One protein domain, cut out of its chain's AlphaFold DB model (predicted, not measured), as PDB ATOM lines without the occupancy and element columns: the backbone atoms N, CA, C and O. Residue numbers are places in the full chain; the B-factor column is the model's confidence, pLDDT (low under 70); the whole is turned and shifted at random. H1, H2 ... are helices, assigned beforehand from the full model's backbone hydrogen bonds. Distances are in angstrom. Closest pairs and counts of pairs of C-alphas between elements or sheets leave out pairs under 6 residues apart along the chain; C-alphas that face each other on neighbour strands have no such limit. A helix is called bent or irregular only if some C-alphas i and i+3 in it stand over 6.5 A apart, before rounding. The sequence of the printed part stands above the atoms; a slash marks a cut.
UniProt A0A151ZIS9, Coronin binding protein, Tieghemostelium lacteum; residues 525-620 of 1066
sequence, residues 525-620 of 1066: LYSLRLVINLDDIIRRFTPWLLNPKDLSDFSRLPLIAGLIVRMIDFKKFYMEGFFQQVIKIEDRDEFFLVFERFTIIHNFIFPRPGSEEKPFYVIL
ATOM      1  N   LEU A 525       9.382  37.148 -27.512       74.75
ATOM      2  CA  LEU A 525       8.711  38.049 -26.561       74.75
ATOM      3  C   LEU A 525       9.306  37.936 -25.151       74.75
ATOM      4  O   LEU A 525       9.614  38.939 -24.509       74.75
ATOM      5  N   TYR A 526       9.532  36.714 -24.666       76.88
ATOM      6  CA  TYR A 526      10.122  36.486 -23.347       76.88
ATOM      7  C   TYR A 526      11.533  37.073 -23.212       76.88
ATOM      8  O   TYR A 526      11.935  37.482 -22.123       76.88
ATOM      9  N   SER A 527      12.281  37.133 -24.308       69.06
ATOM     10  CA  SER A 527      13.628  37.700 -24.358       69.06
ATOM     11  C   SER A 527      13.578  39.233 -24.414       69.06
ATOM     12  O   SER A 527      14.261  39.919 -23.653       69.06
ATOM     13  N   LEU A 528      12.695  39.783 -25.242       69.62
ATOM     14  CA  LEU A 528      12.536  41.223 -25.460       69.62
ATOM     15  C   LEU A 528      11.995  41.997 -24.266       69.62
ATOM     16  O   LEU A 528      12.277  43.187 -24.137       69.62
ATOM     17  N   ARG A 529      11.278  41.323 -23.363       73.06
ATOM     18  CA  ARG A 529      10.765  41.936 -22.128       73.06
ATOM     19  C   ARG A 529      11.864  42.539 -21.243       73.06
ATOM     20  O   ARG A 529      11.561  43.260 -20.303       73.06
ATOM     21  N   LEU A 530      13.130  42.178 -21.474       65.44
ATOM     22  CA  LEU A 530      14.284  42.741 -20.769       65.44
ATOM     23  C   LEU A 530      14.685  44.130 -21.286       65.44
ATOM     24  O   LEU A 530      15.532  44.771 -20.673       65.44
ATOM     25  N   VAL A 531      14.150  44.553 -22.434       62.00
ATOM     26  CA  VAL A 531      14.616  45.734 -23.172       62.00
ATOM     27  C   VAL A 531      13.481  46.703 -23.470       62.00
ATOM     28  O   VAL A 531      13.689  47.909 -23.402       62.00
ATOM     29  N   ILE A 532      12.290  46.194 -23.788       69.94
ATOM     30  CA  ILE A 532      11.129  47.014 -24.134       69.94
ATOM     31  C   ILE A 532       9.915  46.637 -23.289       69.94
ATOM     32  O   ILE A 532       9.758  45.483 -22.882       69.94
ATOM     33  N   ASN A 533       9.034  47.612 -23.057       75.88
ATOM     34  CA  ASN A 533       7.721  47.349 -22.484       75.88
ATOM     35  C   ASN A 533       6.869  46.593 -23.517       75.88
ATOM     36  O   ASN A 533       6.616  47.094 -24.613       75.88
ATOM     37  N   LEU A 534       6.447  45.378 -23.168       78.81
ATOM     38  CA  LEU A 534       5.657  44.507 -24.038       78.81
ATOM     39  C   LEU A 534       4.161  44.518 -23.716       78.81
ATOM     40  O   LEU A 534       3.425  43.751 -24.332       78.81
ATOM     41  N   ASP A 535       3.690  45.351 -22.789       82.94
ATOM     42  CA  ASP A 535       2.323  45.277 -22.263       82.94
ATOM     43  C   ASP A 535       1.255  45.338 -23.364       82.94
ATOM     44  O   ASP A 535       0.357  44.496 -23.407       82.94
ATOM     45  N   ASP A 536       1.373  46.272 -24.311       78.94
ATOM     46  CA  ASP A 536       0.409  46.410 -25.412       78.94
ATOM     47  C   ASP A 536       0.467  45.249 -26.404       78.94
ATOM     48  O   ASP A 536      -0.556  44.837 -26.958       78.94
ATOM     49  N   ILE A 537       1.656  44.682 -26.601       78.94
ATOM     50  CA  ILE A 537       1.854  43.503 -27.441       78.94
ATOM     51  C   ILE A 537       1.192  42.301 -26.759       78.94
ATOM     52  O   ILE A 537       0.337  41.651 -27.359       78.94
ATOM     53  N   ILE A 538       1.487  42.053 -25.480       81.94
ATOM     54  CA  ILE A 538       0.881  40.966 -24.696       81.94
ATOM     55  C   ILE A 538      -0.653  41.094 -24.693       81.94
ATOM     56  O   ILE A 538      -1.349  40.101 -24.931       81.94
ATOM     57  N   ARG A 539      -1.195  42.311 -24.536       84.94
ATOM     58  CA  ARG A 539      -2.644  42.581 -24.632       84.94
ATOM     59  C   ARG A 539      -3.231  42.173 -25.981       84.94
ATOM     60  O   ARG A 539      -4.234  41.461 -26.008       84.94
ATOM     61  N   ARG A 540      -2.602  42.559 -27.094       81.31
ATOM     62  CA  ARG A 540      -3.069  42.207 -28.450       81.31
ATOM     63  C   ARG A 540      -3.002  40.704 -28.726       81.31
ATOM     64  O   ARG A 540      -3.897  40.173 -29.374       81.31
ATOM     65  N   PHE A 541      -1.992  40.013 -28.198       78.38
ATOM     66  CA  PHE A 541      -1.804  38.571 -28.399       78.38
ATOM     67  C   PHE A 541      -2.566  37.690 -27.406       78.38
ATOM     68  O   PHE A 541      -2.592  36.471 -27.565       78.38
ATOM     69  N   THR A 542      -3.234  38.270 -26.410       81.00
ATOM     70  CA  THR A 542      -3.970  37.513 -25.388       81.00
ATOM     71  C   THR A 542      -4.994  36.515 -25.958       81.00
ATOM     72  O   THR A 542      -4.997  35.372 -25.498       81.00
ATOM     73  N   PRO A 543      -5.823  36.862 -26.968       79.75
ATOM     74  CA  PRO A 543      -6.754  35.903 -27.571       79.75
ATOM     75  C   PRO A 543      -6.037  34.712 -28.217       79.75
ATOM     76  O   PRO A 543      -6.478  33.572 -28.087       79.75
ATOM     77  N   TRP A 544      -4.893  34.965 -28.856       78.69
ATOM     78  CA  TRP A 544      -4.073  33.932 -29.485       78.69
ATOM     79  C   TRP A 544      -3.417  33.006 -28.448       78.69
ATOM     80  O   TRP A 544      -3.449  31.789 -28.605       78.69
ATOM     81  N   LEU A 545      -2.914  33.554 -27.333       73.06
ATOM     82  CA  LEU A 545      -2.322  32.773 -26.233       73.06
ATOM     83  C   LEU A 545      -3.316  31.790 -25.591       73.06
ATOM     84  O   LEU A 545      -2.916  30.749 -25.066       73.06
ATOM     85  N   LEU A 546      -4.608  32.120 -25.626       73.75
ATOM     86  CA  LEU A 546      -5.689  31.299 -25.087       73.75
ATOM     87  C   LEU A 546      -6.306  30.347 -26.130       73.75
ATOM     88  O   LEU A 546      -7.026  29.430 -25.733       73.75
ATOM     89  N   ASN A 547      -6.002  30.499 -27.426       73.88
ATOM     90  CA  ASN A 547      -6.598  29.699 -28.497       73.88
ATOM     91  C   ASN A 547      -6.150  28.221 -28.418       73.88
ATOM     92  O   ASN A 547      -4.950  27.928 -28.509       73.88
ATOM     93  N   PRO A 548      -7.083  27.258 -28.287       64.12
ATOM     94  CA  PRO A 548      -6.754  25.844 -28.169       64.12
ATOM     95  C   PRO A 548      -6.097  25.241 -29.419       64.12
ATOM     96  O   PRO A 548      -5.408  24.226 -29.302       64.12
ATOM     97  N   LYS A 549      -6.276  25.851 -30.598       64.12
ATOM     98  CA  LYS A 549      -5.790  25.320 -31.883       64.12
ATOM     99  C   LYS A 549      -4.332  25.676 -32.197       64.12
ATOM    100  O   LYS A 549      -3.669  24.901 -32.876       64.12
ATOM    101  N   ASP A 550      -3.820  26.783 -31.656       59.91
ATOM    102  CA  ASP A 550      -2.545  27.369 -32.109       59.91
ATOM    103  C   ASP A 550      -1.326  26.979 -31.250       59.91
ATOM    104  O   ASP A 550      -0.179  27.172 -31.645       59.91
ATOM    105  N   LEU A 551      -1.555  26.384 -30.075       57.84
ATOM    106  CA  LEU A 551      -0.511  25.964 -29.133       57.84
ATOM    107  C   LEU A 551      -0.743  24.507 -28.728       57.84
ATOM    108  O   LEU A 551      -1.401  24.236 -27.727       57.84
ATOM    109  N   SER A 552      -0.236  23.549 -29.504       56.84
ATOM    110  CA  SER A 552      -0.228  22.125 -29.117       56.84
ATOM    111  C   SER A 552       0.849  21.801 -28.071       56.84
ATOM    112  O   SER A 552       0.836  20.722 -27.481       56.84
ATOM    113  N   ASP A 553       1.780  22.728 -27.839       64.31
ATOM    114  CA  ASP A 553       2.969  22.519 -27.022       64.31
ATOM    115  C   ASP A 553       2.820  23.131 -25.617       64.31
ATOM    116  O   ASP A 553       3.030  24.328 -25.395       64.31
ATOM    117  N   PHE A 554       2.467  22.283 -24.645       67.38
ATOM    118  CA  PHE A 554       2.355  22.648 -23.228       67.38
ATOM    119  C   PHE A 554       3.688  23.120 -22.615       67.38
ATOM    120  O   PHE A 554       3.664  23.778 -21.573       67.38
ATOM    121  N   SER A 555       4.839  22.851 -23.251       68.62
ATOM    122  CA  SER A 555       6.159  23.244 -22.733       68.62
ATOM    123  C   SER A 555       6.365  24.764 -22.669       68.62
ATOM    124  O   SER A 555       7.235  25.245 -21.944       68.62
ATOM    125  N   ARG A 556       5.535  25.537 -23.381       73.88
ATOM    126  CA  ARG A 556       5.650  27.000 -23.503       73.88
ATOM    127  C   ARG A 556       4.767  27.775 -22.527       73.88
ATOM    128  O   ARG A 556       4.961  28.978 -22.361       73.88
ATOM    129  N   LEU A 557       3.838  27.107 -21.839       79.69
ATOM    130  CA  LEU A 557       2.960  27.728 -20.837       79.69
ATOM    131  C   LEU A 557       3.716  28.414 -19.678       79.69
ATOM    132  O   LEU A 557       3.279  29.494 -19.273       79.69
ATOM    133  N   PRO A 558       4.861  27.895 -19.181       81.12
ATOM    134  CA  PRO A 558       5.661  28.598 -18.177       81.12
ATOM    135  C   PRO A 558       6.209  29.946 -18.677       81.12
ATOM    136  O   PRO A 558       6.242  30.919 -17.928       81.12
ATOM    137  N   LEU A 559       6.602  30.040 -19.955       80.19
ATOM    138  CA  LEU A 559       7.089  31.296 -20.543       80.19
ATOM    139  C   LEU A 559       5.967  32.334 -20.648       80.19
ATOM    140  O   LEU A 559       6.193  33.511 -20.373       80.19
ATOM    141  N   ILE A 560       4.752  31.892 -20.987       82.31
ATOM    142  CA  ILE A 560       3.557  32.745 -21.023       82.31
ATOM    143  C   ILE A 560       3.230  33.263 -19.620       82.31
ATOM    144  O   ILE A 560       3.036  34.465 -19.449       82.31
ATOM    145  N   ALA A 561       3.227  32.390 -18.607       84.38
ATOM    146  CA  ALA A 561       3.034  32.801 -17.216       84.38
ATOM    147  C   ALA A 561       4.069  33.864 -16.807       84.38
ATOM    148  O   ALA A 561       3.706  34.912 -16.275       84.38
ATOM    149  N   GLY A 562       5.342  33.655 -17.154       82.19
ATOM    150  CA  GLY A 562       6.409  34.620 -16.895       82.19
ATOM    151  C   GLY A 562       6.302  35.940 -17.674       82.19
ATOM    152  O   GLY A 562       6.863  36.939 -17.222       82.19
ATOM    153  N   LEU A 563       5.628  35.977 -18.829       84.25
ATOM    154  CA  LEU A 563       5.314  37.219 -19.550       84.25
ATOM    155  C   LEU A 563       4.197  37.995 -18.851       84.25
ATOM    156  O   LEU A 563       4.355  39.186 -18.605       84.25
ATOM    157  N   ILE A 564       3.113  37.308 -18.484       86.19
ATOM    158  CA  ILE A 564       1.945  37.914 -17.831       86.19
ATOM    159  C   ILE A 564       2.344  38.537 -16.491       86.19
ATOM    160  O   ILE A 564       2.022  39.692 -16.239       86.19
ATOM    161  N   VAL A 565       3.098  37.807 -15.661       84.19
ATOM    162  CA  VAL A 565       3.546  38.249 -14.325       84.19
ATOM    163  C   VAL A 565       4.320  39.571 -14.339       84.19
ATOM    164  O   VAL A 565       4.328  40.286 -13.343       84.19
ATOM    165  N   ARG A 566       4.989  39.897 -15.448       78.94
ATOM    166  CA  ARG A 566       5.835  41.092 -15.556       78.94
ATOM    167  C   ARG A 566       5.132  42.305 -16.151       78.94
ATOM    168  O   ARG A 566       5.796  43.313 -16.376       78.94
ATOM    169  N   MET A 567       3.835  42.211 -16.418       83.50
ATOM    170  CA  MET A 567       3.075  43.366 -16.875       83.50
ATOM    171  C   MET A 567       3.008  44.427 -15.782       83.50
ATOM    172  O   MET A 567       2.806  44.094 -14.614       83.50
ATOM    173  N   ILE A 568       3.153  45.697 -16.167       82.88
ATOM    174  CA  ILE A 568       3.176  46.820 -15.214       82.88
ATOM    175  C   ILE A 568       1.864  46.869 -14.431       82.88
ATOM    176  O   ILE A 568       1.859  47.032 -13.216       82.88
ATOM    177  N   ASP A 569       0.754  46.657 -15.133       84.50
ATOM    178  CA  ASP A 569      -0.580  46.589 -14.549       84.50
ATOM    179  C   ASP A 569      -1.087  45.139 -14.514       84.50
ATOM    180  O   ASP A 569      -2.102  44.791 -15.124       84.50
ATOM    181  N   PHE A 570      -0.317  44.261 -13.858       87.81
ATOM    182  CA  PHE A 570      -0.616  42.829 -13.775       87.81
ATOM    183  C   PHE A 570      -2.039  42.570 -13.273       87.81
ATOM    184  O   PHE A 570      -2.771  41.838 -13.930       87.81
ATOM    185  N   LYS A 571      -2.454  43.171 -12.148       88.00
ATOM    186  CA  LYS A 571      -3.764  42.906 -11.522       88.00
ATOM    187  C   LYS A 571      -4.912  43.244 -12.473       88.00
ATOM    188  O   LYS A 571      -5.740  42.376 -12.767       88.00
ATOM    189  N   LYS A 572      -4.927  44.467 -13.018       88.25
ATOM    190  CA  LYS A 572      -5.972  44.901 -13.953       88.25
ATOM    191  C   LYS A 572      -5.931  44.095 -15.238       88.25
ATOM    192  O   LYS A 572      -6.971  43.634 -15.694       88.25
ATOM    193  N   PHE A 573      -4.751  43.861 -15.814       90.38
ATOM    194  CA  PHE A 573      -4.649  43.038 -17.014       90.38
ATOM    195  C   PHE A 573      -5.135  41.612 -16.761       90.38
ATOM    196  O   PHE A 573      -5.881  41.073 -17.571       90.38
ATOM    197  N   TYR A 574      -4.747  40.994 -15.651       90.38
ATOM    198  CA  TYR A 574      -5.111  39.619 -15.337       90.38
ATOM    199  C   TYR A 574      -6.631  39.462 -15.196       90.38
ATOM    200  O   TYR A 574      -7.213  38.517 -15.732       90.38
ATOM    201  N   MET A 575      -7.282  40.426 -14.540       89.81
ATOM    202  CA  MET A 575      -8.730  40.452 -14.332       89.81
ATOM    203  C   MET A 575      -9.501  40.912 -15.582       89.81
ATOM    204  O   MET A 575     -10.366  40.196 -16.088       89.81
ATOM    205  N   GLU A 576      -9.205  42.098 -16.102       85.06
ATOM    206  CA  GLU A 576      -9.986  42.778 -17.146       85.06
ATOM    207  C   GLU A 576      -9.521  42.457 -18.573       85.06
ATOM    208  O   GLU A 576     -10.294  42.582 -19.521       85.06
ATOM    209  N   GLY A 577      -8.276  42.016 -18.739       86.25
ATOM    210  CA  GLY A 577      -7.714  41.593 -20.019       86.25
ATOM    211  C   GLY A 577      -7.776  40.080 -20.185       86.25
ATOM    212  O   GLY A 577      -8.568  39.564 -20.967       86.25
ATOM    213  N   PHE A 578      -6.948  39.362 -19.431       89.00
ATOM    214  CA  PHE A 578      -6.686  37.936 -19.581       89.00
ATOM    215  C   PHE A 578      -7.903  37.070 -19.245       89.00
ATOM    216  O   PHE A 578      -8.396  36.333 -20.102       89.00
ATOM    217  N   PHE A 579      -8.441  37.184 -18.028       90.25
ATOM    218  CA  PHE A 579      -9.577  36.361 -17.614       90.25
ATOM    219  C   PHE A 579     -10.878  36.724 -18.343       90.25
ATOM    220  O   PHE A 579     -11.682  35.844 -18.658       90.25
ATOM    221  N   GLN A 580     -11.069  37.999 -18.688       87.62
ATOM    222  CA  GLN A 580     -12.214  38.434 -19.494       87.62
ATOM    223  C   GLN A 580     -12.270  37.741 -20.858       87.62
ATOM    224  O   GLN A 580     -13.363  37.396 -21.301       87.62
ATOM    225  N   GLN A 581     -11.135  37.458 -21.511       87.19
ATOM    226  CA  GLN A 581     -11.159  36.686 -22.763       87.19
ATOM    227  C   GLN A 581     -11.680  35.260 -22.549       87.19
ATOM    228  O   GLN A 581     -12.474  34.775 -23.348       87.19
ATOM    229  N   VAL A 582     -11.311  34.614 -21.437       87.19
ATOM    230  CA  VAL A 582     -11.833  33.285 -21.074       87.19
ATOM    231  C   VAL A 582     -13.348  33.347 -20.865       87.19
ATOM    232  O   VAL A 582     -14.088  32.497 -21.354       87.19
ATOM    233  N   ILE A 583     -13.828  34.380 -20.169       85.81
ATOM    234  CA  ILE A 583     -15.253  34.574 -19.886       85.81
ATOM    235  C   ILE A 583     -16.051  35.038 -21.102       85.81
ATOM    236  O   ILE A 583     -17.258  34.837 -21.100       85.81
ATOM    237  N   LYS A 584     -15.452  35.578 -22.165       86.25
ATOM    238  CA  LYS A 584     -16.182  35.942 -23.395       86.25
ATOM    239  C   LYS A 584     -16.614  34.734 -24.229       86.25
ATOM    240  O   LYS A 584     -17.623  34.827 -24.914       86.25
ATOM    241  N   ILE A 585     -15.950  33.584 -24.101       83.38
ATOM    242  CA  ILE A 585     -16.247  32.385 -24.905       83.38
ATOM    243  C   ILE A 585     -17.658  31.865 -24.608       83.38
ATOM    244  O   ILE A 585     -17.956  31.468 -23.477       83.38
ATOM    245  N   GLU A 586     -18.541  31.926 -25.605       80.69
ATOM    246  CA  GLU A 586     -19.942  31.498 -25.502       80.69
ATOM    247  C   GLU A 586     -20.100  29.988 -25.666       80.69
ATOM    248  O   GLU A 586     -20.891  29.378 -24.937       80.69
ATOM    249  N   ASP A 587     -19.324  29.381 -26.572       81.94
ATOM    250  CA  ASP A 587     -19.362  27.940 -26.773       81.94
ATOM    251  C   ASP A 587     -18.900  27.209 -25.512       81.94
ATOM    252  O   ASP A 587     -17.859  27.484 -24.907       81.94
ATOM    253  N   ARG A 588     -19.725  26.258 -25.087       74.56
ATOM    254  CA  ARG A 588     -19.547  25.600 -23.803       74.56
ATOM    255  C   ARG A 588     -18.323  24.697 -23.790       74.56
ATOM    256  O   ARG A 588     -17.676  24.616 -22.748       74.56
ATOM    257  N   ASP A 589     -18.040  23.991 -24.876       76.56
ATOM    258  CA  ASP A 589     -16.944  23.025 -24.923       76.56
ATOM    259  C   ASP A 589     -15.604  23.728 -25.180       76.56
ATOM    260  O   ASP A 589     -14.610  23.401 -24.521       76.56
ATOM    261  N   GLU A 590     -15.598  24.772 -26.010       79.62
ATOM    262  CA  GLU A 590     -14.464  25.680 -26.195       79.62
ATOM    263  C   GLU A 590     -14.097  26.396 -24.892       79.62
ATOM    264  O   GLU A 590     -12.924  26.414 -24.511       79.62
ATOM    265  N   PHE A 591     -15.089  26.886 -24.135       81.81
ATOM    266  CA  PHE A 591     -14.850  27.508 -22.833       81.81
ATOM    267  C   PHE A 591     -14.073  26.574 -21.905       81.81
ATOM    268  O   PHE A 591     -13.129  27.014 -21.259       81.81
ATOM    269  N   PHE A 592     -14.422  25.284 -21.828       77.19
ATOM    270  CA  PHE A 592     -13.717  24.359 -20.932       77.19
ATOM    271  C   PHE A 592     -12.284  24.077 -21.373       77.19
ATOM    272  O   PHE A 592     -11.413  23.984 -20.508       77.19
ATOM    273  N   LEU A 593     -12.037  23.971 -22.679       77.88
ATOM    274  CA  LEU A 593     -10.684  23.806 -23.213       77.88
ATOM    275  C   LEU A 593      -9.812  25.024 -22.880       77.88
ATOM    276  O   LEU A 593      -8.684  24.872 -22.407       77.88
ATOM    277  N   VAL A 594     -10.353  26.231 -23.056       82.50
ATOM    278  CA  VAL A 594      -9.642  27.473 -22.728       82.50
ATOM    279  C   VAL A 594      -9.490  27.655 -21.217       82.50
ATOM    280  O   VAL A 594      -8.424  28.045 -20.743       82.50
ATOM    281  N   PHE A 595     -10.508  27.303 -20.433       83.75
ATOM    282  CA  PHE A 595     -10.476  27.399 -18.975       83.75
ATOM    283  C   PHE A 595      -9.466  26.426 -18.350       83.75
ATOM    284  O   PHE A 595      -8.829  26.754 -17.348       83.75
ATOM    285  N   GLU A 596      -9.271  25.238 -18.931       81.12
ATOM    286  CA  GLU A 596      -8.227  24.301 -18.502       81.12
ATOM    287  C   GLU A 596      -6.825  24.882 -18.735       81.12
ATOM    288  O   GLU A 596      -5.996  24.861 -17.825       81.12
ATOM    289  N   ARG A 597      -6.584  25.496 -19.900       80.44
ATOM    290  CA  ARG A 597      -5.324  26.205 -20.190       80.44
ATOM    291  C   ARG A 597      -5.099  27.383 -19.254       80.44
ATOM    292  O   ARG A 597      -4.015  27.506 -18.684       80.44
ATOM    293  N   PHE A 598      -6.135  28.191 -19.037       87.31
ATOM    294  CA  PHE A 598      -6.122  29.254 -18.037       87.31
ATOM    295  C   PHE A 598      -5.755  28.704 -16.655       87.31
ATOM    296  O   PHE A 598      -4.896  29.266 -15.992       87.31
ATOM    297  N   THR A 599      -6.335  27.572 -16.246       84.31
ATOM    298  CA  THR A 599      -6.052  26.944 -14.946       84.31
ATOM    299  C   THR A 599      -4.587  26.521 -14.823       84.31
ATOM    300  O   THR A 599      -4.007  26.649 -13.748       84.31
ATOM    301  N   ILE A 600      -3.974  26.020 -15.897       82.94
ATOM    302  CA  ILE A 600      -2.554  25.636 -15.898       82.94
ATOM    303  C   ILE A 600      -1.663  26.875 -15.767       82.94
ATOM    304  O   ILE A 600      -0.810  26.909 -14.885       82.94
ATOM    305  N   ILE A 601      -1.903  27.909 -16.581       84.81
ATOM    306  CA  ILE A 601      -1.179  29.190 -16.491       84.81
ATOM    307  C   ILE A 601      -1.362  29.803 -15.096       84.81
ATOM    308  O   ILE A 601      -0.398  30.257 -14.489       84.81
ATOM    309  N   HIS A 602      -2.579  29.752 -14.551       86.69
ATOM    310  CA  HIS A 602      -2.895  30.220 -13.207       86.69
ATOM    311  C   HIS A 602      -2.094  29.478 -12.135       86.69
ATOM    312  O   HIS A 602      -1.557  30.138 -11.261       86.69
ATOM    313  N   ASN A 603      -1.940  28.150 -12.210       82.75
ATOM    314  CA  ASN A 603      -1.147  27.406 -11.220       82.75
ATOM    315  C   ASN A 603       0.356  27.738 -11.290       82.75
ATOM    316  O   ASN A 603       1.023  27.674 -10.265       82.75
ATOM    317  N   PHE A 604       0.889  28.114 -12.460       81.88
ATOM    318  CA  PHE A 604       2.276  28.592 -12.564       81.88
ATOM    319  C   PHE A 604       2.478  29.965 -11.904       81.88
ATOM    320  O   PHE A 604       3.572  30.260 -11.421       81.88
ATOM    321  N   ILE A 605       1.441  30.804 -11.901       84.31
ATOM    322  CA  ILE A 605       1.463  32.139 -11.284       84.31
ATOM    323  C   ILE A 605       1.162  32.043  -9.778       84.31
ATOM    324  O   ILE A 605       1.850  32.658  -8.971       84.31
ATOM    325  N   PHE A 606       0.172  31.229  -9.408       82.56
ATOM    326  CA  PHE A 606      -0.328  31.010  -8.051       82.56
ATOM    327  C   PHE A 606      -0.247  29.509  -7.699       82.56
ATOM    328  O   PHE A 606      -1.252  28.790  -7.787       82.56
ATOM    329  N   PRO A 607       0.945  28.986  -7.358       68.81
ATOM    330  CA  PRO A 607       1.107  27.575  -7.023       68.81
ATOM    331  C   PRO A 607       0.343  27.206  -5.750       68.81
ATOM    332  O   PRO A 607       0.104  28.031  -4.867       68.81
ATOM    333  N   ARG A 608      -0.052  25.933  -5.643       65.50
ATOM    334  CA  ARG A 608      -0.787  25.461  -4.464       65.50
ATOM    335  C   ARG A 608       0.142  25.342  -3.255       65.50
ATOM    336  O   ARG A 608       1.287  24.916  -3.417       65.50
ATOM    337  N   PRO A 609      -0.367  25.573  -2.033       53.44
ATOM    338  CA  PRO A 609       0.370  25.247  -0.818       53.44
ATOM    339  C   PRO A 609       0.820  23.777  -0.852       53.44
ATOM    340  O   PRO A 609      -0.014  22.875  -0.962       53.44
ATOM    341  N   GLY A 610       2.136  23.540  -0.814       51.25
ATOM    342  CA  GLY A 610       2.737  22.200  -0.837       51.25
ATOM    343  C   GLY A 610       3.096  21.621  -2.216       51.25
ATOM    344  O   GLY A 610       3.476  20.454  -2.275       51.25
ATOM    345  N   SER A 611       2.998  22.373  -3.322       53.50
ATOM    346  CA  SER A 611       3.571  21.933  -4.608       53.50
ATOM    347  C   SER A 611       5.083  22.183  -4.679       53.50
ATOM    348  O   SER A 611       5.546  23.241  -4.268       53.50
ATOM    349  N   GLU A 612       5.842  21.252  -5.269       47.09
ATOM    350  CA  GLU A 612       7.298  21.381  -5.509       47.09
ATOM    351  C   GLU A 612       7.661  22.420  -6.597       47.09
ATOM    352  O   GLU A 612       8.835  22.727  -6.812       47.09
ATOM    353  N   GLU A 613       6.667  22.969  -7.300       51.88
ATOM    354  CA  GLU A 613       6.853  23.974  -8.348       51.88
ATOM    355  C   GLU A 613       7.184  25.348  -7.736       51.88
ATOM    356  O   GLU A 613       6.426  25.885  -6.929       51.88
ATOM    357  N   LYS A 614       8.329  25.933  -8.121       49.50
ATOM    358  CA  LYS A 614       8.736  27.274  -7.670       49.50
ATOM    359  C   LYS A 614       7.862  28.341  -8.354       49.50
ATOM    360  O   LYS A 614       7.813  28.335  -9.585       49.50
ATOM    361  N   PRO A 615       7.231  29.274  -7.614       56.03
ATOM    362  CA  PRO A 615       6.453  30.357  -8.216       56.03
ATOM    363  C   PRO A 615       7.319  31.223  -9.136       56.03
ATOM    364  O   PRO A 615       8.479  31.517  -8.825       56.03
ATOM    365  N   PHE A 616       6.739  31.711 -10.236       60.16
ATOM    366  CA  PHE A 616       7.259  32.918 -10.877       60.16
ATOM    367  C   PHE A 616       7.001  34.074  -9.908       60.16
ATOM    368  O   PHE A 616       5.856  34.473  -9.748       60.16
ATOM    369  N   TYR A 617       8.043  34.548  -9.217       52.16
ATOM    370  CA  TYR A 617       7.955  35.599  -8.196       52.16
ATOM    371  C   TYR A 617       7.139  36.808  -8.686       52.16
ATOM    372  O   TYR A 617       7.663  37.666  -9.396       52.16
ATOM    373  N   VAL A 618       5.872  36.878  -8.280       55.19
ATOM    374  CA  VAL A 618       5.118  38.127  -8.171       55.19
ATOM    375  C   VAL A 618       5.094  38.452  -6.689       55.19
ATOM    376  O   VAL A 618       4.647  37.628  -5.892       55.19
ATOM    377  N   ILE A 619       5.591  39.624  -6.305       58.19
ATOM    378  CA  ILE A 619       5.346  40.156  -4.963       58.19
ATOM    379  C   ILE A 619       3.944  40.765  -5.021       58.19
ATOM    380  O   ILE A 619       3.792  41.944  -5.315       58.19
ATOM    381  N   LEU A 620       2.918  39.929  -4.866       67.38
ATOM    382  CA  LEU A 620       1.545  40.389  -4.660       67.38
ATOM    383  C   LEU A 620       1.257  40.377  -3.169       67.38
ATOM    384  O   LEU A 620       1.717  39.481  -2.459       67.38
TER     385      LEU A 620
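Overview. This is residues 525 to 620 of the 1066 residues of the protein "Coronin binding protein" of Tieghemostelium lacteum (UniProt A0A151ZIS9). A long helical hairpin, H4 and H5, makes one side of this small helical domain; H2 packs on H4, and H3 packs steeply on residues 600 to 605 of H5. The short H1 packs on H3, and after H5 residues 606 to 620 make a tail with no named element. The printed part has 96 residues with five named helices, H1 to H5 in chain order, and no named strand, and its class is all helix. It is compact, with a radius of gyration of the C-alphas of 13.3 A and spans of 37 by 35 by 25 A.

Arrangement. H5, residues 588 to 605, is the longest helix. H4, residues 570 to 584, touches it in a hairpin at a shallow tilt of 19 degrees, opposite ways; the closest C-alphas, of Val 582 and Phe 595, are 6.4 A apart. H3, residues 554 to 564, touches residues 600 to 605 of H5, closest at the C-alphas of Ala 561 and Ile 601, 5.6 A apart. H2, residues 535 to 546, touches H4, closest at the C-alphas of Thr 542 and Phe 578, 6.4 A apart. H1, residues 525 to 528, touches H3, closest at the C-alphas of Tyr 526 and Leu 563, 6.2 A apart. Every O i to N i+4 pair is within hydrogen-bond range in H5, against 6 of 8 in H2, 5 of 7 in H3 and 7 of 11 in H4; H1 is too short for such a pair.

Along the chain. H5 is 25.3 A long, ending at C-alpha 605 (1.463, 32.139, -11.284), and H4 19.6 A. H1 begins at C-alpha 525 (8.711, 38.049, -26.561) and is 5.1 A long. H2, 16.4 A, and H3, 16.2 A, are irregular: C-alphas 540 and 543 are 7.4 A apart, and C-alphas 555 and 558 7.0 A.

Size, cuts and confidence. The two C-alphas farthest apart, of Val 531 and Arg 588, are 39.7 A apart. The printed part has no cut, and no link between helices is long. The mean pLDDT of the printed part is 76.1; residues 527 to 528, 530 to 532, 548 to 555 and 607 to 620 are under 70.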